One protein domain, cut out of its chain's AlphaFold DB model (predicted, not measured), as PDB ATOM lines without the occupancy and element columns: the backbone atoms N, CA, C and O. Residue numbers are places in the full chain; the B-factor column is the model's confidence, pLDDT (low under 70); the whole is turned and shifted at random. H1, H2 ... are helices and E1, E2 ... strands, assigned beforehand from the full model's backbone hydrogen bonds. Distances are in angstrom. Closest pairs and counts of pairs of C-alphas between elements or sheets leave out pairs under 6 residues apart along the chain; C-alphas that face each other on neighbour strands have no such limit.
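AT A GLANCE: This is residues 3 to 37, 85 to 101 and 110 to 236 of the 237 residues of the protein "Predicted ATPase" of Klebsiella pneumoniae (UniProt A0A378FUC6). Two four-stranded sheets stand at opposite ends of the domain with helix H3 between them, one sheet parallel, E1 E8 E7 E2, and the other antiparallel and strongly twisted, E3 E4 E5 E6. H1 covers the face of the parallel sheet turned away from H3, while H2 and H4 pack beside H3 in a bundle of three helices. The printed part has 179 residues, with four named helices and eight named strands in the order E1 H1 E2 E3 H2 E4 E5 E6 H3 E7 H4 E8; its class is mixed, helices and strands. It is compact, with a radius of gyration of the C-alphas of 17.2 A, and rounded, spanning 46 by 39 by 34 A.

IN THESE COORDINATES: E1, residues 3 to 6, begins at C-alpha 3, (170.227, 163.238, 312.509), and H1, residues 12 to 20, follows. After a cut comes E2, residues 92 to 95, and after a second cut E3, residues 118 to 124, 17.8 A long. H2 holds residues 127 to 137 and is 15.1 A long. E4, residues 143 to 151, measures 25.4 A; E5, residues 154 to 163, measures 29.4 A; E6 is residues 166 to 169. H3, residues 175 to 189, is 21.3 A long and begins at C-alpha 175, (168.916, 157.477, 290.117). E7 is residues 194 to 199, H4 residues 207 to 222, 22.6 A long, and E8 residues 228 to 235, 22.0 A long, ending at C-alpha 235, (165.073, 167.444, 304.283).

HOW THE PARTS SIT: In the parallel sheet, E1 and E2 are the edge strands. Within hydrogen-bond range are N 4 and O 232 across the neighbours E1 and E8, at 2.7 A, N 231 and O 196 across E8 and E7, at 2.9 A, and N 93 and O 195 across E7 and E2, at 2.8 A. H1 is on this sheet at a height of 7.6 A and runs along the strands, at 10 degrees to E8 on the local plane; the closest C-alphas of H1 and E7 are those of Gly 16 and Val 197, 5.9 A apart. H3 is on the opposite face, which gives three layers, helices on both faces of a sheet. E7, H4 and E8 form a strand-helix-strand unit, two parallel neighbour strands with a helix between, and its crossover is right-handed. H4 only grazes the sheet, with residues 214 to 222. H2 and H4 touch at a steep tilt of 41 degrees, opposite ways, closest at the C-alphas of Ile 136 and Ala 209, 4.8 A. H2 and H3 touch at a tilt of 34 degrees, only just shallow, opposite ways, closest at the C-alphas of Met 133 and Leu 181, 6.5 A. H3 and H4 are near each other. H3 is also on the antiparallel sheet, at a height of 10.7 A, and runs across its strands, at 88 degrees to E4 on the local plane. In that sheet E4, E5 and E6 form a meander, each strand the antiparallel neighbour of the one before, with hairpins E4 and E5, E5 and E6. Within hydrogen-bond range here are N 120 and O 148 across the neighbours E3 and E4, at 2.9 A, N 147 and O 158 across E4 and E5, at 2.8 A, and N 161 and O 168 across E5 and E6, at 2.9 A. H2 only grazes this sheet, with residues 127 to 133. In H1, H2, H3 and H4 every O i to N i+4 pair is within hydrogen-bond range.

THE WHOLE: The two C-alphas farthest apart, those of Arg 86 and Gly 165, are 53.4 A apart. Residues 38 to 84 are not printed, and C-alphas 37 and 85 are 14.1 A apart across that cut; residues 102 to 109 are also not printed, with 13.0 A between C-alphas 101 and 110. Of the links that are printed whole, none is long. Residues 21 to 37 hold no named element. The mean pLDDT of the printed part is 88.2, and residues 110 to 116, residues 223 to 227 and residue 236 are under 70.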
ATOM      1  N   ALA A   3     170.984 162.607 313.585       91.69
ATOM      2  CA  ALA A   3     170.227 163.238 312.509       91.69
ATOM      3  C   ALA A   3     170.113 164.746 312.762       91.69
ATOM      4  O   ALA A   3     169.779 165.172 313.867       91.69
ATOM      5  N   ILE A   4     170.395 165.543 311.735       91.31
ATOM      6  CA  ILE A   4     170.191 166.986 311.686       91.31
ATOM      7  C   ILE A   4     169.058 167.241 310.702       91.31
ATOM      8  O   ILE A   4     169.140 166.880 309.528       91.31
ATOM      9  N   SER A   5     168.016 167.903 311.180       90.62
ATOM     10  CA  SER A   5     166.847 168.261 310.388       90.62
ATOM     11  C   SER A   5     166.459 169.712 310.667       90.62
ATOM     12  O   SER A   5     166.825 170.276 311.698       90.62
ATOM     13  N   GLY A   6     165.784 170.351 309.716       88.88
ATOM     14  CA  GLY A   6     165.441 171.770 309.779       88.88
ATOM     15  C   GLY A   6     165.132 172.352 308.404       88.88
ATOM     16  O   GLY A   6     165.317 171.692 307.382       88.88
ATOM     17  N   LEU A   7     164.694 173.611 308.374       89.00
ATOM     18  CA  LEU A   7     164.319 174.305 307.139       89.00
ATOM     19  C   LEU A   7     165.490 174.425 306.145       89.00
ATOM     20  O   LEU A   7     166.676 174.352 306.500       89.00
ATOM     21  N   ASN A   8     165.158 174.618 304.870       86.00
ATOM     22  CA  ASN A   8     166.145 174.918 303.835       86.00
ATOM     23  C   ASN A   8     166.845 176.249 304.138       86.00
ATOM     24  O   ASN A   8     166.223 177.201 304.601       86.00
ATOM     25  N   GLY A   9     168.165 176.291 303.940       85.94
ATOM     26  CA  GLY A   9     168.988 177.452 304.297       85.94
ATOM     27  C   GLY A   9     169.406 177.543 305.772       85.94
ATOM     28  O   GLY A   9     170.178 178.430 306.116       85.94
ATOM     29  N   ALA A  10     168.999 176.609 306.642       91.81
ATOM     30  CA  ALA A  10     169.372 176.625 308.066       91.81
ATOM     31  C   ALA A  10     170.843 176.238 308.363       91.81
ATOM     32  O   ALA A  10     171.239 176.162 309.522       91.81
ATOM     33  N   GLY A  11     171.658 175.953 307.338       91.56
ATOM     34  CA  GLY A  11     173.074 175.594 307.502       91.56
ATOM     35  C   GLY A  11     173.345 174.120 307.842       91.56
ATOM     36  O   GLY A  11     174.428 173.795 308.327       91.56
ATOM     37  N   LYS A  12     172.399 173.210 307.577       92.62
ATOM     38  CA  LYS A  12     172.567 171.765 307.838       92.62
ATOM     39  C   LYS A  12     173.771 171.178 307.085       92.62
ATOM     40  O   LYS A  12     174.639 170.565 307.705       92.62
ATOM     41  N   SER A  13     173.866 171.448 305.781       92.81
ATOM     42  CA  SER A  13     174.997 171.047 304.929       92.81
ATOM     43  C   SER A  13     176.309 171.639 305.428       92.81
ATOM     44  O   SER A  13     177.282 170.909 305.584       92.81
ATOM     45  N   THR A  14     176.316 172.921 305.809       93.75
ATOM     46  CA  THR A  14     177.481 173.586 306.415       93.75
ATOM     47  C   THR A  14     178.001 172.821 307.630       93.75
ATOM     48  O   THR A  14     179.205 172.612 307.751       93.75
ATOM     49  N   LEU A  15     177.118 172.353 308.519       94.56
ATOM     50  CA  LEU A  15     177.522 171.586 309.698       94.56
ATOM     51  C   LEU A  15     178.157 170.238 309.316       94.56
ATOM     52  O   LEU A  15     179.216 169.898 309.844       94.56
ATOM     53  N   GLY A  16     177.568 169.502 308.372       94.25
ATOM     54  CA  GLY A  16     178.138 168.240 307.886       94.25
ATOM     55  C   GLY A  16     179.484 168.414 307.179       94.25
ATOM     56  O   GLY A  16     180.440 167.687 307.454       94.25
ATOM     57  N   GLN A  17     179.593 169.434 306.332       95.06
ATOM     58  CA  GLN A  17     180.830 169.808 305.646       95.06
ATOM     59  C   GLN A  17     181.927 170.211 306.639       95.06
ATOM     60  O   GLN A  17     183.079 169.812 306.501       95.06
ATOM     61  N   LEU A  18     181.598 170.954 307.697       96.25
ATOM     62  CA  LEU A  18     182.577 171.285 308.733       96.25
ATOM     63  C   LEU A  18     182.961 170.069 309.584       96.25
ATOM     64  O   LEU A  18     184.134 169.952 309.947       96.25
ATOM     65  N   ALA A  19     182.022 169.160 309.869       95.75
ATOM     66  CA  ALA A  19     182.278 167.932 310.622       95.75
ATOM     67  C   ALA A  19     183.277 167.013 309.903       95.75
ATOM     68  O   ALA A  19     184.184 166.473 310.538       95.75
ATOM     69  N   ILE A  20     183.182 166.888 308.574       95.19
ATOM     70  CA  ILE A  20     184.104 166.056 307.789       95.19
ATOM     71  C   ILE A  20     185.529 166.639 307.747       95.19
ATOM     72  O   ILE A  20     186.510 165.902 307.676       95.19
ATOM     73  N   CYS A  21     185.663 167.964 307.876       96.75
ATOM     74  CA  CYS A  21     186.951 168.660 307.958       96.75
ATOM     75  C   CYS A  21     187.623 168.581 309.341       96.75
ATOM     76  O   CYS A  21     188.766 169.040 309.496       96.75
ATOM     77  N   ALA A  22     186.938 168.017 310.341       96.69
ATOM     78  CA  ALA A  22     187.443 167.886 311.703       96.69
ATOM     79  C   ALA A  22     188.590 166.871 311.820       96.69
ATOM     80  O   ALA A  22     189.316 166.891 312.807       96.69
ATOM     81  N   TYR A  23     188.798 165.999 310.841       95.75
ATOM     82  CA  TYR A  23     189.805 164.944 310.928       95.75
ATOM     83  C   TYR A  23     190.873 165.113 309.851       95.75
ATOM     84  O   TYR A  23     190.632 165.661 308.770       95.75
ATOM     85  N   LYS A  24     192.093 164.661 310.154       95.12
ATOM     86  CA  LYS A  24     193.133 164.501 309.133       95.12
ATOM     87  C   LYS A  24     193.085 163.076 308.582       95.12
ATOM     88  O   LYS A  24     192.610 162.162 309.257       95.12
ATOM     89  N   LYS A  25     193.599 162.886 307.363       93.81
ATOM     90  CA  LYS A  25     193.704 161.540 306.797       93.81
ATOM     91  C   LYS A  25     194.600 160.650 307.668       93.81
ATOM     92  O   LYS A  25     195.622 161.158 308.143       93.81
ATOM     93  N   PRO A  26     194.256 159.365 307.852       93.38
ATOM     94  CA  PRO A  26     195.143 158.410 308.500       93.38
ATOM     95  C   PRO A  26     196.482 158.303 307.773       93.38
ATOM     96  O   PRO A  26     196.528 158.352 306.542       93.38
ATOM     97  N   VAL A  27     197.577 158.162 308.522       88.94
ATOM     98  CA  VAL A  27     198.937 158.092 307.945       88.94
ATOM     99  C   VAL A  27     199.098 156.886 307.015       88.94
ATOM    100  O   VAL A  27     199.825 156.962 306.027       88.94
ATOM    101  N   THR A  28     198.378 155.799 307.292       88.88
ATOM    102  CA  THR A  28     198.371 154.570 306.486       88.88
ATOM    103  C   THR A  28     197.588 154.697 305.176       88.88
ATOM    104  O   THR A  28     197.764 153.869 304.287       88.88
ATOM    105  N   ALA A  29     196.761 155.734 305.012       88.25
ATOM    106  CA  ALA A  29     195.871 155.896 303.865       88.25
ATOM    107  C   ALA A  29     196.473 156.863 302.826       88.25
ATOM    108  O   ALA A  29     196.171 158.065 302.790       88.25
ATOM    109  N   GLN A  30     197.375 156.348 301.983       78.94
ATOM    110  CA  GLN A  30     198.097 157.172 301.002       78.94
ATOM    111  C   GLN A  30     197.161 157.762 299.939       78.94
ATOM    112  O   GLN A  30     197.190 158.983 299.741       78.94
ATOM    113  N   ASP A  31     196.269 156.940 299.381       83.19
ATOM    114  CA  ASP A  31     195.335 157.320 298.309       83.19
ATOM    115  C   ASP A  31     194.066 158.028 298.813       83.19
ATOM    116  O   ASP A  31     193.319 158.629 298.041       83.19
ATOM    117  N   TYR A  32     193.833 158.032 300.129       87.19
ATOM    118  CA  TYR A  32     192.699 158.732 300.721       87.19
ATOM    119  C   TYR A  32     192.929 160.250 300.720       87.19
ATOM    120  O   TYR A  32     193.895 160.781 301.290       87.19
ATOM    121  N   LYS A  33     192.004 160.977 300.087       88.88
ATOM    122  CA  LYS A  33     192.036 162.435 300.026       88.88
ATOM    123  C   LYS A  33     191.269 163.036 301.196       88.88
ATOM    124  O   LYS A  33     190.060 162.891 301.325       88.88
ATOM    125  N   ARG A  34     191.991 163.803 302.004       93.06
ATOM    126  CA  ARG A  34     191.409 164.637 303.049       93.06
ATOM    127  C   ARG A  34     190.599 165.798 302.452       93.06
ATOM    128  O   ARG A  34     191.049 166.428 301.497       93.06
ATOM    129  N   LEU A  35     189.488 166.140 303.107       93.31
ATOM    130  CA  LEU A  35     188.679 167.327 302.824       93.31
ATOM    131  C   LEU A  35     189.015 168.479 303.787       93.31
ATOM    132  O   LEU A  35     189.229 168.283 304.988       93.31
ATOM    133  N   TYR A  36     189.064 169.693 303.253       95.25
ATOM    134  CA  TYR A  36     189.355 170.930 303.975       95.25
ATOM    135  C   TYR A  36     188.199 171.919 303.845       95.25
ATOM    136  O   TYR A  36     187.435 171.871 302.889       95.25
ATOM    137  N   ILE A  37     188.128 172.892 304.759       95.44
ATOM    138  CA  ILE A  37     187.066 173.914 304.751       95.44
ATOM    139  C   ILE A  37     187.012 174.629 303.389       95.44
ATOM    140  O   ILE A  37     185.943 174.809 302.815       95.44
ATOM    141  N   LYS A  85     197.083 170.553 312.018       94.56
ATOM    142  CA  LYS A  85     198.168 169.577 312.273       94.56
ATOM    143  C   LYS A  85     197.863 168.588 313.406       94.56
ATOM    144  O   LYS A  85     198.279 167.436 313.331       94.56
ATOM    145  N   ARG A  86     197.171 169.043 314.455       94.50
ATOM    146  CA  ARG A  86     196.909 168.247 315.669       94.50
ATOM    147  C   ARG A  86     195.620 167.428 315.604       94.50
ATOM    148  O   ARG A  86     195.290 166.789 316.597       94.50
ATOM    149  N   GLN A  87     194.871 167.504 314.502       96.38
ATOM    150  CA  GLN A  87     193.604 166.788 314.391       96.38
ATOM    151  C   GLN A  87     193.829 165.278 314.450       96.38
ATOM    152  O   GLN A  87     194.830 164.802 313.902       96.38
ATOM    153  N   PRO A  88     192.923 164.535 315.097       94.81
ATOM    154  CA  PRO A  88     192.973 163.086 315.088       94.81
ATOM    155  C   PRO A  88     192.753 162.534 313.677       94.81
ATOM    156  O   PRO A  88     192.252 163.214 312.772       94.81
ATOM    157  N   GLU A  89     193.170 161.288 313.501       94.44
ATOM    158  CA  GLU A  89     193.066 160.554 312.245       94.44
ATOM    159  C   GLU A  89     191.714 159.869 312.154       94.44
ATOM    160  O   GLU A  89     191.276 159.226 313.107       94.44
ATOM    161  N   ARG A  90     191.046 160.020 311.010       93.38
ATOM    162  CA  ARG A  90     189.814 159.293 310.711       93.38
ATOM    163  C   ARG A  90     189.558 159.287 309.209       93.38
ATOM    164  O   ARG A  90     189.816 160.283 308.533       93.38
ATOM    165  N   HIS A  91     189.038 158.177 308.698       94.19
ATOM    166  CA  HIS A  91     188.451 158.138 307.365       94.19
ATOM    167  C   HIS A  91     187.092 158.833 307.389       94.19
ATOM    168  O   HIS A  91     186.245 158.568 308.240       94.19
ATOM    169  N   CYS A  92     186.910 159.766 306.470       94.56
ATOM    170  CA  CYS A  92     185.792 160.685 306.465       94.56
ATOM    171  C   CYS A  92     185.186 160.758 305.054       94.56
ATOM    172  O   CYS A  92     185.855 161.172 304.104       94.56
ATOM    173  N   TYR A  93     183.920 160.375 304.926       93.12
ATOM    174  CA  TYR A  93     183.174 160.332 303.672       93.12
ATOM    175  C   TYR A  93     182.003 161.317 303.703       93.12
ATOM    176  O   TYR A  93     181.178 161.291 304.616       93.12
ATOM    177  N   TYR A  94     181.931 162.189 302.698       93.19
ATOM    178  CA  TYR A  94     180.785 163.069 302.472       93.19
ATOM    179  C   TYR A  94     179.957 162.515 301.312       93.19
ATOM    180  O   TYR A  94     180.359 162.607 300.152       93.19
ATOM    181  N   ILE A  95     178.815 161.922 301.634       91.69
ATOM    182  CA  ILE A  95     177.866 161.337 300.690       91.69
ATOM    183  C   ILE A  95     176.788 162.381 300.400       91.69
ATOM    184  O   ILE A  95     175.722 162.389 301.012       91.69
ATOM    185  N   GLY A  96     177.103 163.290 299.481       88.06
ATOM    186  CA  GLY A  96     176.131 164.215 298.895       88.06
ATOM    187  C   GLY A  96     175.583 163.707 297.564       88.06
ATOM    188  O   GLY A  96     175.778 162.550 297.193       88.06
ATOM    189  N   PHE A  97     174.966 164.597 296.789       79.12
ATOM    190  CA  PHE A  97     174.468 164.286 295.440       79.12
ATOM    191  C   PHE A  97     175.544 163.750 294.491       79.12
ATOM    192  O   PHE A  97     175.259 162.970 293.591       79.12
ATOM    193  N   THR A  98     176.804 164.136 294.682       79.06
ATOM    194  CA  THR A  98     177.901 163.687 293.820       79.06
ATOM    195  C   THR A  98     178.329 162.241 294.061       79.06
ATOM    196  O   THR A  98     179.111 161.735 293.254       79.06
ATOM    197  N   VAL A  99     177.824 161.552 295.095       80.69
ATOM    198  CA  VAL A  99     178.120 160.119 295.284       80.69
ATOM    199  C   VAL A  99     177.692 159.309 294.064       80.69
ATOM    200  O   VAL A  99     178.422 158.437 293.609       80.69
ATOM    201  N   TYR A 100     176.554 159.676 293.478       80.00
ATOM    202  CA  TYR A 100     176.049 159.095 292.256       80.00
ATOM    203  C   TYR A 100     175.309 160.173 291.476       80.00
ATOM    204  O   TYR A 100     174.254 160.648 291.883       80.00
ATOM    205  N   ILE A 101     175.892 160.566 290.351       80.38
ATOM    206  CA  ILE A 101     175.165 161.264 289.296       80.38
ATOM    207  C   ILE A 101     175.320 160.354 288.085       80.38
ATOM    208  O   ILE A 101     176.472 160.024 287.765       80.38
ATOM    209  N   SER A 110     182.562 156.674 279.971       57.00
ATOM    210  CA  SER A 110     181.765 155.480 279.670       57.00
ATOM    211  C   SER A 110     180.601 155.716 278.710       57.00
ATOM    212  O   SER A 110     180.077 154.763 278.137       57.00
ATOM    213  N   VAL A 111     180.178 156.972 278.552       56.53
ATOM    214  CA  VAL A 111     179.038 157.356 277.715       56.53
ATOM    215  C   VAL A 111     179.512 158.011 276.420       56.53
ATOM    216  O   VAL A 111     178.995 157.699 275.352       56.53
ATOM    217  N   TYR A 112     180.531 158.876 276.481       53.31
ATOM    218  CA  TYR A 112     181.003 159.640 275.316       53.31
ATOM    219  C   TYR A 112     182.253 159.071 274.632       53.31
ATOM    220  O   TYR A 112     182.482 159.364 273.462       53.31
ATOM    221  N   GLY A 113     183.043 158.230 275.307       55.59
ATOM    222  CA  GLY A 113     184.100 157.424 274.675       55.59
ATOM    223  C   GLY A 113     183.561 156.179 273.962       55.59
ATOM    224  O   GLY A 113     184.346 155.317 273.580       55.59
ATOM    225  N   GLY A 114     182.229 156.073 273.839       55.47
ATOM    226  CA  GLY A 114     181.472 154.907 273.399       55.47
ATOM    227  C   GLY A 114     182.032 154.256 272.139       55.47
ATOM    228  O   GLY A 114     181.705 154.688 271.034       55.47
ATOM    229  N   ARG A 115     182.859 153.223 272.373       56.53
ATOM    230  CA  ARG A 115     183.375 152.134 271.513       56.53
ATOM    231  C   ARG A 115     184.845 151.791 271.800       56.53
ATOM    232  O   ARG A 115     185.198 150.639 271.601       56.53
ATOM    233  N   ASP A 116     185.645 152.725 272.328       65.75
ATOM    234  CA  ASP A 116     187.111 152.576 272.457       65.75
ATOM    235  C   ASP A 116     187.602 152.617 273.917       65.75
ATOM    236  O   ASP A 116     188.597 153.273 274.235       65.75
ATOM    237  N   PHE A 117     186.894 151.969 274.840       76.38
ATOM    238  CA  PHE A 117     187.405 151.768 276.194       76.38
ATOM    239  C   PHE A 117     187.691 150.294 276.443       76.38
ATOM    240  O   PHE A 117     186.945 149.420 275.999       76.38
ATOM    241  N   ASP A 118     188.755 150.036 277.190       84.00
ATOM    242  CA  ASP A 118     189.132 148.686 277.569       84.00
ATOM    243  C   ASP A 118     188.437 148.317 278.877       84.00
ATOM    244  O   ASP A 118     188.440 149.090 279.843       84.00
ATOM    245  N   LEU A 119     187.849 147.122 278.909       87.75
ATOM    246  CA  LEU A 119     187.414 146.509 280.157       87.75
ATOM    247  C   LEU A 119     188.649 146.039 280.919       87.75
ATOM    248  O   LEU A 119     189.488 145.319 280.381       87.75
ATOM    249  N   THR A 120     188.752 146.452 282.177       90.00
ATOM    250  CA  THR A 120     189.833 146.039 283.068       90.00
ATOM    251  C   THR A 120     189.296 145.066 284.120       90.00
ATOM    252  O   THR A 120     188.520 144.161 283.804       90.00
ATOM    253  N   VAL A 121     189.726 145.202 285.373       93.62
ATOM    254  CA  VAL A 121     189.369 144.280 286.449       93.62
ATOM    255  C   VAL A 121     187.886 144.413 286.782       93.62
ATOM    256  O   VAL A 121     187.367 145.514 286.960       93.62
ATOM    257  N   ARG A 122     187.210 143.268 286.888       95.25
ATOM    258  CA  ARG A 122     185.862 143.173 287.444       95.25
ATOM    259  C   ARG A 122     185.958 142.898 288.940       95.25
ATOM    260  O   ARG A 122     186.521 141.882 289.347       95.25
ATOM    261  N   ARG A 123     185.381 143.781 289.746       95.62
ATOM    262  CA  ARG A 123     185.242 143.623 291.191       95.62
ATOM    263  C   ARG A 123     183.844 143.104 291.500       95.62
ATOM    264  O   ARG A 123     182.862 143.832 291.371       95.62
ATOM    265  N   ASN A 124     183.757 141.830 291.866       95.94
ATOM    266  CA  ASN A 124     182.493 141.229 292.283       95.94
ATOM    267  C   ASN A 124     182.087 141.773 293.658       95.94
ATOM    268  O   ASN A 124     182.952 142.044 294.493       95.94
ATOM    269  N   VAL A 125     180.783 141.919 293.877       96.12
ATOM    270  CA  VAL A 125     180.218 142.299 295.174       96.12
ATOM    271  C   VAL A 125     179.759 141.038 295.899       96.12
ATOM    272  O   VAL A 125     179.148 140.153 295.300       96.12
ATOM    273  N   ASP A 126     180.064 140.938 297.191       95.44
ATOM    274  CA  ASP A 126     179.689 139.768 297.986       95.44
ATOM    275  C   ASP A 126     178.168 139.613 298.079       95.44
ATOM    276  O   ASP A 126     177.426 140.583 298.229       95.44
ATOM    277  N   GLN A 127     177.693 138.367 298.071       95.06
ATOM    278  CA  GLN A 127     176.259 138.049 298.082       95.06
ATOM    279  C   GLN A 127     175.513 138.623 299.299       95.06
ATOM    280  O   GLN A 127     174.342 138.995 299.197       95.06
ATOM    281  N   GLU A 128     176.181 138.767 300.449       93.31
ATOM    282  CA  GLU A 128     175.584 139.442 301.606       93.31
ATOM    283  C   GLU A 128     175.321 140.930 301.322       93.31
ATOM    284  O   GLU A 128     174.252 141.448 301.655       93.31
ATOM    285  N   ILE A 129     176.260 141.606 300.661       94.12
ATOM    286  CA  ILE A 129     176.136 143.014 300.274       94.12
ATOM    287  C   ILE A 129     175.036 143.170 299.217       94.12
ATOM    288  O   ILE A 129     174.184 144.053 299.343       94.12
ATOM    289  N   ILE A 130     174.981 142.266 298.234       96.38
ATOM    290  CA  ILE A 130     173.911 142.220 297.225       96.38
ATOM    291  C   ILE A 130     172.541 142.099 297.896       96.38
ATOM    292  O   ILE A 130     171.614 142.840 297.566       96.38
ATOM    293  N   SER A 131     172.412 141.222 298.896       94.75
ATOM    294  CA  SER A 131     171.174 141.063 299.665       94.75
ATOM    295  C   SER A 131     170.776 142.348 300.407       94.75
ATOM    296  O   SER A 131     169.600 142.723 300.421       94.75
ATOM    297  N   ARG A 132     171.748 143.072 300.980       94.25
ATOM    298  CA  ARG A 132     171.515 144.375 301.632       94.25
ATOM    299  C   ARG A 132     171.029 145.418 300.616       94.25
ATOM    300  O   ARG A 132     170.027 146.085 300.880       94.25
ATOM    301  N   MET A 133     171.662 145.514 299.446       95.31
ATOM    302  CA  MET A 133     171.240 146.410 298.357       95.31
ATOM    303  C   MET A 133     169.823 146.078 297.865       95.31
ATOM    304  O   MET A 133     168.965 146.960 297.800       95.31
ATOM    305  N   ALA A 134     169.548 144.797 297.605       94.62
ATOM    306  CA  ALA A 134     168.242 144.299 297.178       94.62
ATOM    307  C   ALA A 134     167.134 144.632 298.188       94.62
ATOM    308  O   ALA A 134     166.039 145.055 297.809       94.62
ATOM    309  N   LYS A 135     167.425 144.502 299.490       95.00
ATOM    310  CA  LYS A 135     166.492 144.873 300.561       95.00
ATOM    311  C   LYS A 135     166.145 146.361 300.524       95.00
ATOM    312  O   LYS A 135     164.986 146.706 300.737       95.00
ATOM    313  N   ILE A 136     167.113 147.238 300.252       94.81
ATOM    314  CA  ILE A 136     166.859 148.682 300.135       94.81
ATOM    315  C   ILE A 136     165.984 148.962 298.919       94.81
ATOM    316  O   ILE A 136     164.946 149.596 299.055       94.81
ATOM    317  N   ILE A 137     166.366 148.457 297.747       92.88
ATOM    318  CA  ILE A 137     165.654 148.739 296.494       92.88
ATOM    319  C   ILE A 137     164.270 148.076 296.438       92.88
ATOM    320  O   ILE A 137     163.374 148.571 295.759       92.88
ATOM    321  N   GLY A 138     164.058 146.996 297.193       91.19
ATOM    322  CA  GLY A 138     162.795 146.256 297.233       91.19
ATOM    323  C   GLY A 138     162.685 145.179 296.154       91.19
ATOM    324  O   GLY A 138     161.601 144.645 295.915       91.19
ATOM    325  N   HIS A 139     163.799 144.843 295.506       89.56
ATOM    326  CA  HIS A 139     163.855 143.866 294.432       89.56
ATOM    327  C   HIS A 139     165.156 143.056 294.476       89.56
ATOM    328  O   HIS A 139     166.197 143.628 294.791       89.56
ATOM    329  N   PRO A 140     165.119 141.752 294.150       93.12
ATOM    330  CA  PRO A 140     166.314 140.919 294.136       93.12
ATOM    331  C   PRO A 140     167.233 141.283 292.966       93.12
ATOM    332  O   PRO A 140     166.753 141.592 291.874       93.12
ATOM    333  N   TYR A 141     168.535 141.180 293.209       95.25
ATOM    334  CA  TYR A 141     169.574 141.134 292.185       95.25
ATOM    335  C   TYR A 141     170.136 139.716 292.140       95.25
ATOM    336  O   TYR A 141     170.339 139.108 293.192       95.25
ATOM    337  N   ASP A 142     170.371 139.216 290.934       95.12
ATOM    338  CA  ASP A 142     171.036 137.936 290.697       95.12
ATOM    339  C   ASP A 142     172.562 138.109 290.834       95.12
ATOM    340  O   ASP A 142     173.244 137.268 291.420       95.12
ATOM    341  N   ASP A 143     173.087 139.247 290.364       96.62
ATOM    342  CA  ASP A 143     174.494 139.621 290.496       96.62
ATOM    343  C   ASP A 143     174.684 141.144 290.530       96.62
ATOM    344  O   ASP A 143     173.889 141.909 289.976       96.62
ATOM    345  N   VAL A 144     175.768 141.578 291.168       96.88
ATOM    346  CA  VAL A 144     176.214 142.970 291.216       96.88
ATOM    347  C   VAL A 144     177.736 142.991 291.150       96.88
ATOM    348  O   VAL A 144     178.426 142.301 291.900       96.88
ATOM    349  N   ALA A 145     178.283 143.824 290.273       96.69
ATOM    350  CA  ALA A 145     179.721 143.991 290.143       96.69
ATOM    351  C   ALA A 145     180.085 145.418 289.739       96.69
ATOM    352  O   ALA A 145     179.291 146.139 289.141       96.69
ATOM    353  N   PHE A 146     181.330 145.798 289.997       95.19
ATOM    354  CA  PHE A 146     181.932 147.005 289.454       95.19
ATOM    355  C   PHE A 146     182.923 146.611 288.365       95.19
ATOM    356  O   PHE A 146     183.896 145.895 288.598       95.19
ATOM    357  N   GLN A 147     182.642 147.039 287.139       94.00
ATOM    358  CA  GLN A 147     183.480 146.780 285.982       94.00
ATOM    359  C   GLN A 147     184.449 147.943 285.787       94.00
ATOM    360  O   GLN A 147     184.030 149.053 285.454       94.00
ATOM    361  N   GLY A 148     185.742 147.682 285.960       91.62
ATOM    362  CA  GLY A 148     186.798 148.634 285.642       91.62
ATOM    363  C   GLY A 148     186.851 148.949 284.148       91.62
ATOM    364  O   GLY A 148     186.627 148.079 283.298       91.62
ATOM    365  N   ILE A 149     187.130 150.212 283.840       88.50
ATOM    366  CA  ILE A 149     187.186 150.782 282.497       88.50
ATOM    367  C   ILE A 149     188.396 151.690 282.390       88.50
ATOM    368  O   ILE A 149     188.600 152.553 283.245       88.50
ATOM    369  N   SER A 150     189.148 151.548 281.298       86.75
ATOM    370  CA  SER A 150     190.275 152.416 280.971       86.75
ATOM    371  C   SER A 150     190.095 153.089 279.612       86.75
ATOM    372  O   SER A 150     189.734 152.450 278.626       86.75
ATOM    373  N   HIS A 151     190.357 154.397 279.546       82.44
ATOM    374  CA  HIS A 151     190.437 155.143 278.288       82.44
ATOM    375  C   HIS A 151     191.420 156.314 278.417       82.44
ATOM    376  O   HIS A 151     191.298 157.161 279.306       82.44
ATOM    377  N   ARG A 152     192.408 156.391 277.512       77.06
ATOM    378  CA  ARG A 152     193.429 157.467 277.456       77.06
ATOM    379  C   ARG A 152     194.086 157.761 278.817       77.06
ATOM    380  O   ARG A 152     194.236 158.924 279.196       77.06
ATOM    381  N   LYS A 153     194.502 156.704 279.529       77.12
ATOM    382  CA  LYS A 153     195.138 156.750 280.867       77.12
ATOM    383  C   LYS A 153     194.228 157.220 282.008       77.12
ATOM    384  O   LYS A 153     194.727 157.586 283.070       77.12
ATOM    385  N   ARG A 154     192.913 157.262 281.797       79.19
ATOM    386  CA  ARG A 154     191.935 157.465 282.867       79.19
ATOM    387  C   ARG A 154     191.263 156.140 283.160       79.19
ATOM    388  O   ARG A 154     190.807 155.485 282.228       79.19
ATOM    389  N   GLU A 155     191.187 155.803 284.437       83.38
ATOM    390  CA  GLU A 155     190.517 154.605 284.929       83.38
ATOM    391  C   GLU A 155     189.299 155.000 285.766       83.38
ATOM    392  O   GLU A 155     189.324 155.995 286.493       83.38
ATOM    393  N   THR A 156     188.214 154.251 285.611       85.50
ATOM    394  CA  THR A 156     186.962 154.406 286.361       85.50
ATOM    395  C   THR A 156     186.272 153.047 286.474       85.50
ATOM    396  O   THR A 156     186.633 152.118 285.761       85.50
ATOM    397  N   GLU A 157     185.269 152.919 287.334       88.88
ATOM    398  CA  GLU A 157     184.441 151.712 287.441       88.88
ATOM    399  C   GLU A 157     182.991 152.034 287.089       88.88
ATOM    400  O   GLU A 157     182.490 153.085 287.492       88.88
ATOM    401  N   ILE A 158     182.307 151.138 286.372       89.62
ATOM    402  CA  ILE A 158     180.854 151.167 286.151       89.62
ATOM    403  C   ILE A 158     180.172 150.077 286.974       89.62
ATOM    404  O   ILE A 158     180.565 148.914 286.888       89.62
ATOM    405  N   GLY A 159     179.103 150.430 287.689       92.62
ATOM    406  CA  GLY A 159     178.198 149.449 288.288       92.62
ATOM    407  C   GLY A 159     177.469 148.614 287.227       92.62
ATOM    408  O   GLY A 159     176.877 149.155 286.293       92.62
ATOM    409  N   MET A 160     177.503 147.297 287.377       94.50
ATOM    410  CA  MET A 160     176.822 146.304 286.549       94.50
ATOM    411  C   MET A 160     175.904 145.479 287.443       94.50
ATOM    412  O   MET A 160     176.330 145.038 288.509       94.50
ATOM    413  N   VAL A 161     174.668 145.255 287.006       96.25
ATOM    414  CA  VAL A 161     173.694 144.438 287.736       96.25
ATOM    415  C   VAL A 161     173.044 143.423 286.811       96.25
ATOM    416  O   VAL A 161     172.793 143.711 285.638       96.25
ATOM    417  N   GLU A 162     172.752 142.250 287.360       96.19
ATOM    418  CA  GLU A 162     171.936 141.222 286.729       96.19
ATOM    419  C   GLU A 162     170.654 141.026 287.533       96.19
ATOM    420  O   GLU A 162     170.675 140.947 288.764       96.19
ATOM    421  N   ARG A 163     169.519 140.991 286.836       92.31
ATOM    422  CA  ARG A 163     168.210 140.744 287.429       92.31
ATOM    423  C   ARG A 163     167.245 140.208 286.379       92.31
ATOM    424  O   ARG A 163     167.128 140.778 285.294       92.31
ATOM    425  N   LEU A 164     166.472 139.181 286.737       90.38
ATOM    426  CA  LEU A 164     165.420 138.605 285.880       90.38
ATOM    427  C   LEU A 164     165.968 138.127 284.519       90.38
ATOM    428  O   LEU A 164     165.277 138.214 283.504       90.38
ATOM    429  N   GLY A 165     167.217 137.651 284.493       91.38
ATOM    430  CA  GLY A 165     167.901 137.211 283.271       91.38
ATOM    431  C   GLY A 165     168.369 138.342 282.345       91.38
ATOM    432  O   GLY A 165     168.760 138.074 281.210       91.38
ATOM    433  N   TYR A 166     168.334 139.599 282.802       93.44
ATOM    434  CA  TYR A 166     168.881 140.748 282.085       93.44
ATOM    435  C   TYR A 166     170.079 141.324 282.833       93.44
ATOM    436  O   TYR A 166     170.021 141.516 284.044       93.44
ATOM    437  N   SER A 167     171.127 141.684 282.092       94.50
ATOM    438  CA  SER A 167     172.286 142.412 282.610       94.50
ATOM    439  C   SER A 167     172.303 143.835 282.059       94.50
ATOM    440  O   SER A 167     172.214 144.035 280.845       94.50
ATOM    441  N   TYR A 168     172.461 144.826 282.934       93.25
ATOM    442  CA  TYR A 168     172.573 146.230 282.545       93.25
ATOM    443  C   TYR A 168     173.600 146.990 283.387       93.25
ATOM    444  O   TYR A 168     173.924 146.631 284.515       93.25
ATOM    445  N   SER A 169     174.138 148.053 282.794       91.12
ATOM    446  CA  SER A 169     175.056 148.972 283.471       91.12
ATOM    447  C   SER A 169     174.303 150.088 284.190       91.12
ATOM    448  O   SER A 169     173.137 150.351 283.894       91.12
ATOM    449  N   GLU A 170     175.006 150.819 285.053       89.88
ATOM    450  CA  GLU A 170     174.495 152.001 285.758       89.88
ATOM    451  C   GLU A 170     173.889 153.069 284.836       89.88
ATOM    452  O   GLU A 170     173.021 153.832 285.247       89.88
ATOM    453  N   ASN A 171     174.272 153.081 283.554       86.12
ATOM    454  CA  ASN A 171     173.678 153.961 282.548       86.12
ATOM    455  C   ASN A 171     172.171 153.719 282.348       86.12
ATOM    456  O   ASN A 171     171.481 154.613 281.867       86.12
ATOM    457  N   ASN A 172     171.674 152.531 282.705       88.56
ATOM    458  CA  ASN A 172     170.260 152.161 282.645       88.56
ATOM    459  C   ASN A 172     169.624 152.020 284.044       88.56
ATOM    460  O   ASN A 172     168.475 151.595 284.138       88.56
ATOM    461  N   MET A 173     170.349 152.346 285.121       89.75
ATOM    462  CA  MET A 173     169.807 152.323 286.484       89.75
ATOM    463  C   MET A 173     168.957 153.561 286.760       89.75
ATOM    464  O   MET A 173     169.250 154.666 286.293       89.75
ATOM    465  N   GLY A 174     167.947 153.399 287.616       89.31
ATOM    466  CA  GLY A 174     167.289 154.548 288.232       89.31
ATOM    467  C   GLY A 174     168.266 155.338 289.112       89.31
ATOM    468  O   GLY A 174     169.208 154.780 289.675       89.31
ATOM    469  N   PHE A 175     168.033 156.642 289.291       88.44
ATOM    470  CA  PHE A 175     168.916 157.477 290.117       88.44
ATOM    471  C   PHE A 175     169.058 156.941 291.554       88.44
ATOM    472  O   PHE A 175     170.169 156.813 292.061       88.44
ATOM    473  N   GLY A 176     167.938 156.575 292.190       90.94
ATOM    474  CA  GLY A 176     167.941 155.990 293.533       90.94
ATOM    475  C   GLY A 176     168.657 154.636 293.605       90.94
ATOM    476  O   GLY A 176     169.355 154.370 294.579       90.94
ATOM    477  N   GLU A 177     168.549 153.816 292.556       92.31
ATOM    478  CA  GLU A 177     169.219 152.516 292.454       92.31
ATOM    479  C   GLU A 177     170.739 152.663 292.450       92.31
ATOM    480  O   GLU A 177     171.413 152.129 293.332       92.31
ATOM    481  N   GLY A 178     171.279 153.452 291.519       92.44
ATOM    482  CA  GLY A 178     172.720 153.679 291.468       92.44
ATOM    483  C   GLY A 178     173.236 154.383 292.723       92.44
ATOM    484  O   GLY A 178     174.286 154.027 293.257       92.44
ATOM    485  N   ARG A 179     172.466 155.317 293.296       91.94
ATOM    486  CA  ARG A 179     172.844 155.971 294.555       91.94
ATOM    487  C   ARG A 179     172.969 154.983 295.712       91.94
ATOM    488  O   ARG A 179     173.935 155.078 296.470       91.94
ATOM    489  N   VAL A 180     172.034 154.046 295.848       93.44
ATOM    490  CA  VAL A 180     172.097 152.983 296.862       93.44
ATOM    491  C   VAL A 180     173.275 152.063 296.600       93.44
ATOM    492  O   VAL A 180     174.024 151.794 297.534       93.44
ATOM    493  N   LEU A 181     173.477 151.640 295.350       93.88
ATOM    494  CA  LEU A 181     174.588 150.779 294.957       93.88
ATOM    495  C   LEU A 181     175.936 151.356 295.419       93.88
ATOM    496  O   LEU A 181     176.654 150.725 296.191       93.88
ATOM    497  N   TYR A 182     176.249 152.587 295.013       92.75
ATOM    498  CA  TYR A 182     177.517 153.236 295.365       92.75
ATOM    499  C   TYR A 182     177.616 153.588 296.853       92.75
ATOM    500  O   TYR A 182     178.701 153.532 297.429       92.75
ATOM    501  N   THR A 183     176.498 153.945 297.492       92.75
ATOM    502  CA  THR A 183     176.486 154.232 298.934       92.75
ATOM    503  C   THR A 183     176.790 152.972 299.734       92.75
ATOM    504  O   THR A 183     177.669 153.004 300.586       92.75
ATOM    505  N   VAL A 184     176.107 151.858 299.456       92.94
ATOM    506  CA  VAL A 184     176.322 150.596 300.176       92.94
ATOM    507  C   VAL A 184     177.723 150.055 299.908       92.94
ATOM    508  O   VAL A 184     178.410 149.727 300.866       92.94
ATOM    509  N   ASP A 185     178.191 150.050 298.657       92.44
ATOM    510  CA  ASP A 185     179.564 149.636 298.332       92.44
ATOM    511  C   ASP A 185     180.607 150.427 299.139       92.44
ATOM    512  O   ASP A 185     181.512 149.853 299.743       92.44
ATOM    513  N   MET A 186     180.432 151.750 299.242       91.25
ATOM    514  CA  MET A 186     181.311 152.605 300.040       91.25
ATOM    515  C   MET A 186     181.240 152.298 301.540       91.25
ATOM    516  O   MET A 186     182.265 152.356 302.215       91.25
ATOM    517  N   LEU A 187     180.060 151.986 302.079       91.38
ATOM    518  CA  LEU A 187     179.905 151.631 303.494       91.38
ATOM    519  C   LEU A 187     180.627 150.318 303.815       91.38
ATOM    520  O   LEU A 187     181.389 150.269 304.778       91.38
ATOM    521  N   GLU A 188     180.437 149.294 302.986       90.56
ATOM    522  CA  GLU A 188     180.985 147.944 303.193       90.56
ATOM    523  C   GLU A 188     182.504 147.883 303.005       90.56
ATOM    524  O   GLU A 188     183.192 147.135 303.694       90.56
ATOM    525  N   THR A 189     183.040 148.683 302.081       89.19
ATOM    526  CA  THR A 189     184.481 148.708 301.776       89.19
ATOM    527  C   THR A 189     185.263 149.710 302.623       89.19
ATOM    528  O   THR A 189     186.497 149.734 302.583       89.19
ATOM    529  N   SER A 190     184.575 150.558 303.394       90.31
ATOM    530  CA  SER A 190     185.240 151.563 304.216       90.31
ATOM    531  C   SER A 190     185.901 150.971 305.465       90.31
ATOM    532  O   SER A 190     185.389 150.023 306.064       90.31
ATOM    533  N   PRO A 191     187.029 151.548 305.920       90.56
ATOM    534  CA  PRO A 191     187.666 151.124 307.159       90.56
ATOM    535  C   PRO A 191     186.767 151.336 308.377       90.56
ATOM    536  O   PRO A 191     185.937 152.248 308.418       90.56
ATOM    537  N   GLU A 192     186.999 150.552 309.423       88.50
ATOM    538  CA  GLU A 192     186.305 150.744 310.691       88.50
ATOM    539  C   GLU A 192     186.597 152.124 311.305       88.50
ATOM    540  O   GLU A 192     187.600 152.787 311.033       88.50
ATOM    541  N   GLN A 193     185.677 152.560 312.156       88.81
ATOM    542  CA  GLN A 193     185.602 153.864 312.808       88.81
ATOM    543  C   GLN A 193     185.520 155.070 311.855       88.81
ATOM    544  O   GLN A 193     185.758 156.216 312.264       88.81
ATOM    545  N   SER A 194     185.124 154.847 310.601       92.19
ATOM    546  CA  SER A 194     184.910 155.916 309.624       92.19
ATOM    547  C   SER A 194     183.735 156.821 310.007       92.19
ATOM    548  O   SER A 194     182.737 156.388 310.588       92.19
ATOM    549  N   LEU A 195     183.849 158.111 309.683       93.81
ATOM    550  CA  LEU A 195     182.757 159.080 309.781       93.81
ATOM    551  C   LEU A 195     182.141 159.296 308.401       93.81
ATOM    552  O   LEU A 195     182.818 159.707 307.464       93.81
ATOM    553  N   PHE A 196     180.839 159.098 308.323       94.19
ATOM    554  CA  PHE A 196     180.015 159.323 307.156       94.19
ATOM    555  C   PHE A 196     179.050 160.477 307.421       94.19
ATOM    556  O   PHE A 196     178.324 160.491 308.416       94.19
ATOM    557  N   VAL A 197     179.026 161.440 306.508       94.94
ATOM    558  CA  VAL A 197     177.993 162.475 306.439       94.94
ATOM    559  C   VAL A 197     177.127 162.145 305.234       94.94
ATOM    560  O   VAL A 197     177.627 162.197 304.114       94.94
ATOM    561  N   LEU A 198     175.865 161.779 305.454       93.69
ATOM    562  CA  LEU A 198     174.909 161.518 304.379       93.69
ATOM    563  C   LEU A 198     173.987 162.723 304.262       93.69
ATOM    564  O   LEU A 198     173.252 163.041 305.198       93.69
ATOM    565  N   GLU A 199     174.042 163.389 303.117       91.19
ATOM    566  CA  GLU A 199     173.184 164.518 302.797       91.19
ATOM    567  C   GLU A 199     171.989 164.046 301.979       91.19
ATOM    568  O   GLU A 199     172.153 163.459 300.910       91.19
ATOM    569  N   GLU A 200     170.797 164.285 302.519       89.25
ATOM    570  CA  GLU A 200     169.506 163.884 301.963       89.25
ATOM    571  C   GLU A 200     169.499 162.420 301.490       89.25
ATOM    572  O   GLU A 200     169.281 162.156 300.302       89.25
ATOM    573  N   PRO A 201     169.823 161.439 302.361       89.19
ATOM    574  CA  PRO A 201     169.841 160.019 301.994       89.19
ATOM    575  C   PRO A 201     168.509 159.512 301.414       89.19
ATOM    576  O   PRO A 201     168.501 158.535 300.672       89.19
ATOM    577  N   GLU A 202     167.401 160.181 301.718       86.94
ATOM    578  CA  GLU A 202     166.055 159.922 301.215       86.94
ATOM    579  C   GLU A 202     165.839 160.330 299.752       86.94
ATOM    580  O   GLU A 202     164.916 159.828 299.107       86.94
ATOM    581  N   THR A 203     166.665 161.230 299.205       87.25
ATOM    582  CA  THR A 203     166.413 161.794 297.876       87.25
ATOM    583  C   THR A 203     166.419 160.709 296.800       87.25
ATOM    584  O   THR A 203     167.378 159.942 296.662       87.25
ATOM    585  N   SER A 204     165.323 160.692 296.028       84.56
ATOM    586  CA  SER A 204     165.014 159.743 294.950       84.56
ATOM    587  C   SER A 204     164.802 158.290 295.388       84.56
ATOM    588  O   SER A 204     164.840 157.390 294.545       84.56
ATOM    589  N   LEU A 205     164.547 158.053 296.676       89.44
ATOM    590  CA  LEU A 205     164.098 156.763 297.189       89.44
ATOM    591  C   LEU A 205     162.597 156.787 297.476       89.44
ATOM    592  O   LEU A 205     162.049 157.769 297.971       89.44
ATOM    593  N   HIS A 206     161.931 155.668 297.191       88.81
ATOM    594  CA  HIS A 206     160.581 155.425 297.691       88.81
ATOM    595  C   HIS A 206     160.601 155.297 299.226       88.81
ATOM    596  O   HIS A 206     161.616 154.902 299.801       88.81
ATOM    597  N   GLU A 207     159.482 155.567 299.903       86.44
ATOM    598  CA  GLU A 207     159.389 155.548 301.374       86.44
ATOM    599  C   GLU A 207     159.862 154.217 301.990       86.44
ATOM    600  O   GLU A 207     160.616 154.195 302.969       86.44
ATOM    601  N   SER A 208     159.490 153.093 301.370       90.44
ATOM    602  CA  SER A 208     159.953 151.763 301.789       90.44
ATOM    603  C   SER A 208     161.471 151.606 301.660       90.44
ATOM    604  O   SER A 208     162.113 151.070 302.562       90.44
ATOM    605  N   ALA A 209     162.059 152.117 300.575       91.69
ATOM    606  CA  ALA A 209     163.495 152.061 300.339       91.69
ATOM    607  C   ALA A 209     164.262 152.949 301.321       91.69
ATOM    608  O   ALA A 209     165.272 152.522 301.879       91.69
ATOM    609  N   HIS A 210     163.744 154.143 301.613       91.12
ATOM    610  CA  HIS A 210     164.306 155.016 302.639       91.12
ATOM    611  C   HIS A 210     164.289 154.337 304.019       91.12
ATOM    612  O   HIS A 210     165.315 154.283 304.699       91.12
ATOM    613  N   THR A 211     163.166 153.726 304.404       92.12
ATOM    614  CA  THR A 211     163.051 152.991 305.677       92.12
ATOM    615  C   THR A 211     164.056 151.837 305.759       92.12
ATOM    616  O   THR A 211     164.729 151.653 306.777       92.12
ATOM    617  N   ASN A 212     164.214 151.082 304.669       94.38
ATOM    618  CA  ASN A 212     165.171 149.980 304.598       94.38
ATOM    619  C   ASN A 212     166.629 150.460 304.639       94.38
ATOM    620  O   ASN A 212     167.450 149.836 305.316       94.38
ATOM    621  N   LEU A 213     166.949 151.585 303.989       93.06
ATOM    622  CA  LEU A 213     168.266 152.215 304.074       93.06
ATOM    623  C   LEU A 213     168.588 152.604 305.522       93.06
ATOM    624  O   LEU A 213     169.641 152.225 306.030       93.06
ATOM    625  N   LEU A 214     167.670 153.282 306.220       92.06
ATOM    626  CA  LEU A 214     167.858 153.645 307.630       92.06
ATOM    627  C   LEU A 214     168.060 152.413 308.523       92.06
ATOM    628  O   LEU A 214     168.899 152.440 309.424       92.06
ATOM    629  N   SER A 215     167.337 151.320 308.259       91.31
ATOM    630  CA  SER A 215     167.513 150.050 308.974       91.31
ATOM    631  C   SER A 215     168.923 149.472 308.792       91.31
ATOM    632  O   SER A 215     169.525 149.016 309.766       91.31
ATOM    633  N   ILE A 216     169.480 149.529 307.580       90.19
ATOM    634  CA  ILE A 216     170.848 149.069 307.304       90.19
ATOM    635  C   ILE A 216     171.891 149.991 307.938       90.19
ATOM    636  O   ILE A 216     172.804 149.502 308.601       90.19
ATOM    637  N   LEU A 217     171.730 151.315 307.836       90.75
ATOM    638  CA  LEU A 217     172.618 152.271 308.510       90.75
ATOM    639  C   LEU A 217     172.630 152.051 310.026       90.75
ATOM    640  O   LEU A 217     173.682 152.082 310.663       90.75
ATOM    641  N   TRP A 218     171.468 151.781 310.616       88.88
ATOM    642  CA  TRP A 218     171.362 151.454 312.033       88.88
ATOM    643  C   TRP A 218     172.104 150.167 312.400       88.88
ATOM    644  O   TRP A 218     172.796 150.130 313.421       88.88
ATOM    645  N   ARG A 219     172.017 149.138 311.550       87.12
ATOM    646  CA  ARG A 219     172.746 147.875 311.720       87.12
ATOM    647  C   ARG A 219     174.265 148.086 311.728       87.12
ATOM    648  O   ARG A 219     174.917 147.592 312.646       87.12
ATOM    649  N   PHE A 220     174.809 148.902 310.819       85.75
ATOM    650  CA  PHE A 220     176.236 149.274 310.816       85.75
ATOM    651  C   PHE A 220     176.697 149.957 312.113       85.75
ATOM    652  O   PHE A 220     177.846 149.807 312.525       85.75
ATOM    653  N   VAL A 221     175.812 150.713 312.771       84.25
ATOM    654  CA  VAL A 221     176.132 151.367 314.050       84.25
ATOM    655  C   VAL A 221     176.081 150.384 315.216       84.25
ATOM    656  O   VAL A 221     176.944 150.442 316.090       84.25
ATOM    657  N   ARG A 222     175.049 149.531 315.272       80.62
ATOM    658  CA  ARG A 222     174.747 148.703 316.451       80.62
ATOM    659  C   ARG A 222     175.393 147.327 316.452       80.62
ATOM    660  O   ARG A 222     175.915 146.920 317.482       80.62
ATOM    661  N   GLU A 223     175.270 146.590 315.357       67.75
ATOM    662  CA  GLU A 223     175.555 145.150 315.348       67.75
ATOM    663  C   GLU A 223     177.001 144.864 314.954       67.75
ATOM    664  O   GLU A 223     177.588 143.897 315.426       67.75
ATOM    665  N   GLU A 224     177.616 145.752 314.173       62.44
ATOM    666  CA  GLU A 224     179.006 145.599 313.739       62.44
ATOM    667  C   GLU A 224     180.012 146.312 314.668       62.44
ATOM    668  O   GLU A 224     181.118 146.627 314.264       62.44
ATOM    669  N   ASN A 225     179.672 146.544 315.941       52.94
ATOM    670  CA  ASN A 225     180.620 147.006 316.967       52.94
ATOM    671  C   ASN A 225     181.328 148.347 316.626       52.94
ATOM    672  O   ASN A 225     182.550 148.474 316.687       52.94
ATOM    673  N   THR A 226     180.556 149.402 316.321       60.12
ATOM    674  CA  THR A 226     181.051 150.777 316.053       60.12
ATOM    675  C   THR A 226     181.924 150.949 314.798       60.12
ATOM    676  O   THR A 226     182.753 151.862 314.748       60.12
ATOM    677  N   LYS A 227     181.713 150.154 313.735       66.12
ATOM    678  CA  LYS A 227     182.409 150.399 312.456       66.12
ATOM    679  C   LYS A 227     182.180 151.811 311.936       66.12
ATOM    680  O   LYS A 227     183.135 152.444 311.520       66.12
ATOM    681  N   LEU A 228     180.955 152.333 311.969       75.56
ATOM    682  CA  LEU A 228     180.639 153.578 311.267       75.56
ATOM    683  C   LEU A 228     179.904 154.592 312.145       75.56
ATOM    684  O   LEU A 228     179.008 154.264 312.923       75.56
ATOM    685  N   PHE A 229     180.269 155.862 311.984       79.12
ATOM    686  CA  PHE A 229     179.587 157.001 312.587       79.12
ATOM    687  C   PHE A 229     178.831 157.754 311.504       79.12
ATOM    688  O   PHE A 229     179.429 158.156 310.514       79.12
ATOM    689  N   PHE A 230     177.539 157.990 311.717       82.44
ATOM    690  CA  PHE A 230     176.692 158.691 310.755       82.44
ATOM    691  C   PHE A 230     176.209 160.026 311.290       82.44
ATOM    692  O   PHE A 230     175.642 160.088 312.388       82.44
ATOM    693  N   LEU A 231     176.363 161.049 310.457       84.75
ATOM    694  CA  LEU A 231     175.630 162.298 310.530       84.75
ATOM    695  C   LEU A 231     174.678 162.366 309.332       84.75
ATOM    696  O   LEU A 231     175.128 162.467 308.193       84.75
ATOM    697  N   LEU A 232     173.379 162.278 309.591       86.44
ATOM    698  CA  LEU A 232     172.346 162.368 308.564       86.44
ATOM    699  C   LEU A 232     171.850 163.805 308.480       86.44
ATOM    700  O   LEU A 232     171.501 164.388 309.503       86.44
ATOM    701  N   ILE A 233     171.799 164.363 307.279       83.75
ATOM    702  CA  ILE A 233     171.158 165.647 307.013       83.75
ATOM    703  C   ILE A 233     169.875 165.351 306.254       83.75
ATOM    704  O   ILE A 233     169.939 164.903 305.117       83.75
ATOM    705  N   LEU A 234     168.737 165.584 306.900       81.19
ATOM    706  CA  LEU A 234     167.417 165.284 306.349       81.19
ATOM    707  C   LEU A 234     166.744 166.564 305.846       81.19
ATOM    708  O   LEU A 234     166.840 167.625 306.484       81.19
ATOM    709  N   ALA A 235     166.038 166.456 304.727       72.12
ATOM    710  CA  ALA A 235     165.073 167.444 304.283       72.12
ATOM    711  C   ALA A 235     163.785 167.311 305.113       72.12
ATOM    712  O   ALA A 235     163.325 166.215 305.431       72.12
ATOM    713  N   LEU A 236     163.199 168.449 305.485       64.44
ATOM    714  CA  LEU A 236     161.807 168.498 305.925       64.44
ATOM    715  C   LEU A 236     160.994 168.939 304.714       64.44
ATOM    716  O   LEU A 236     161.240 170.033 304.200       64.44
TER     717      LEU A 236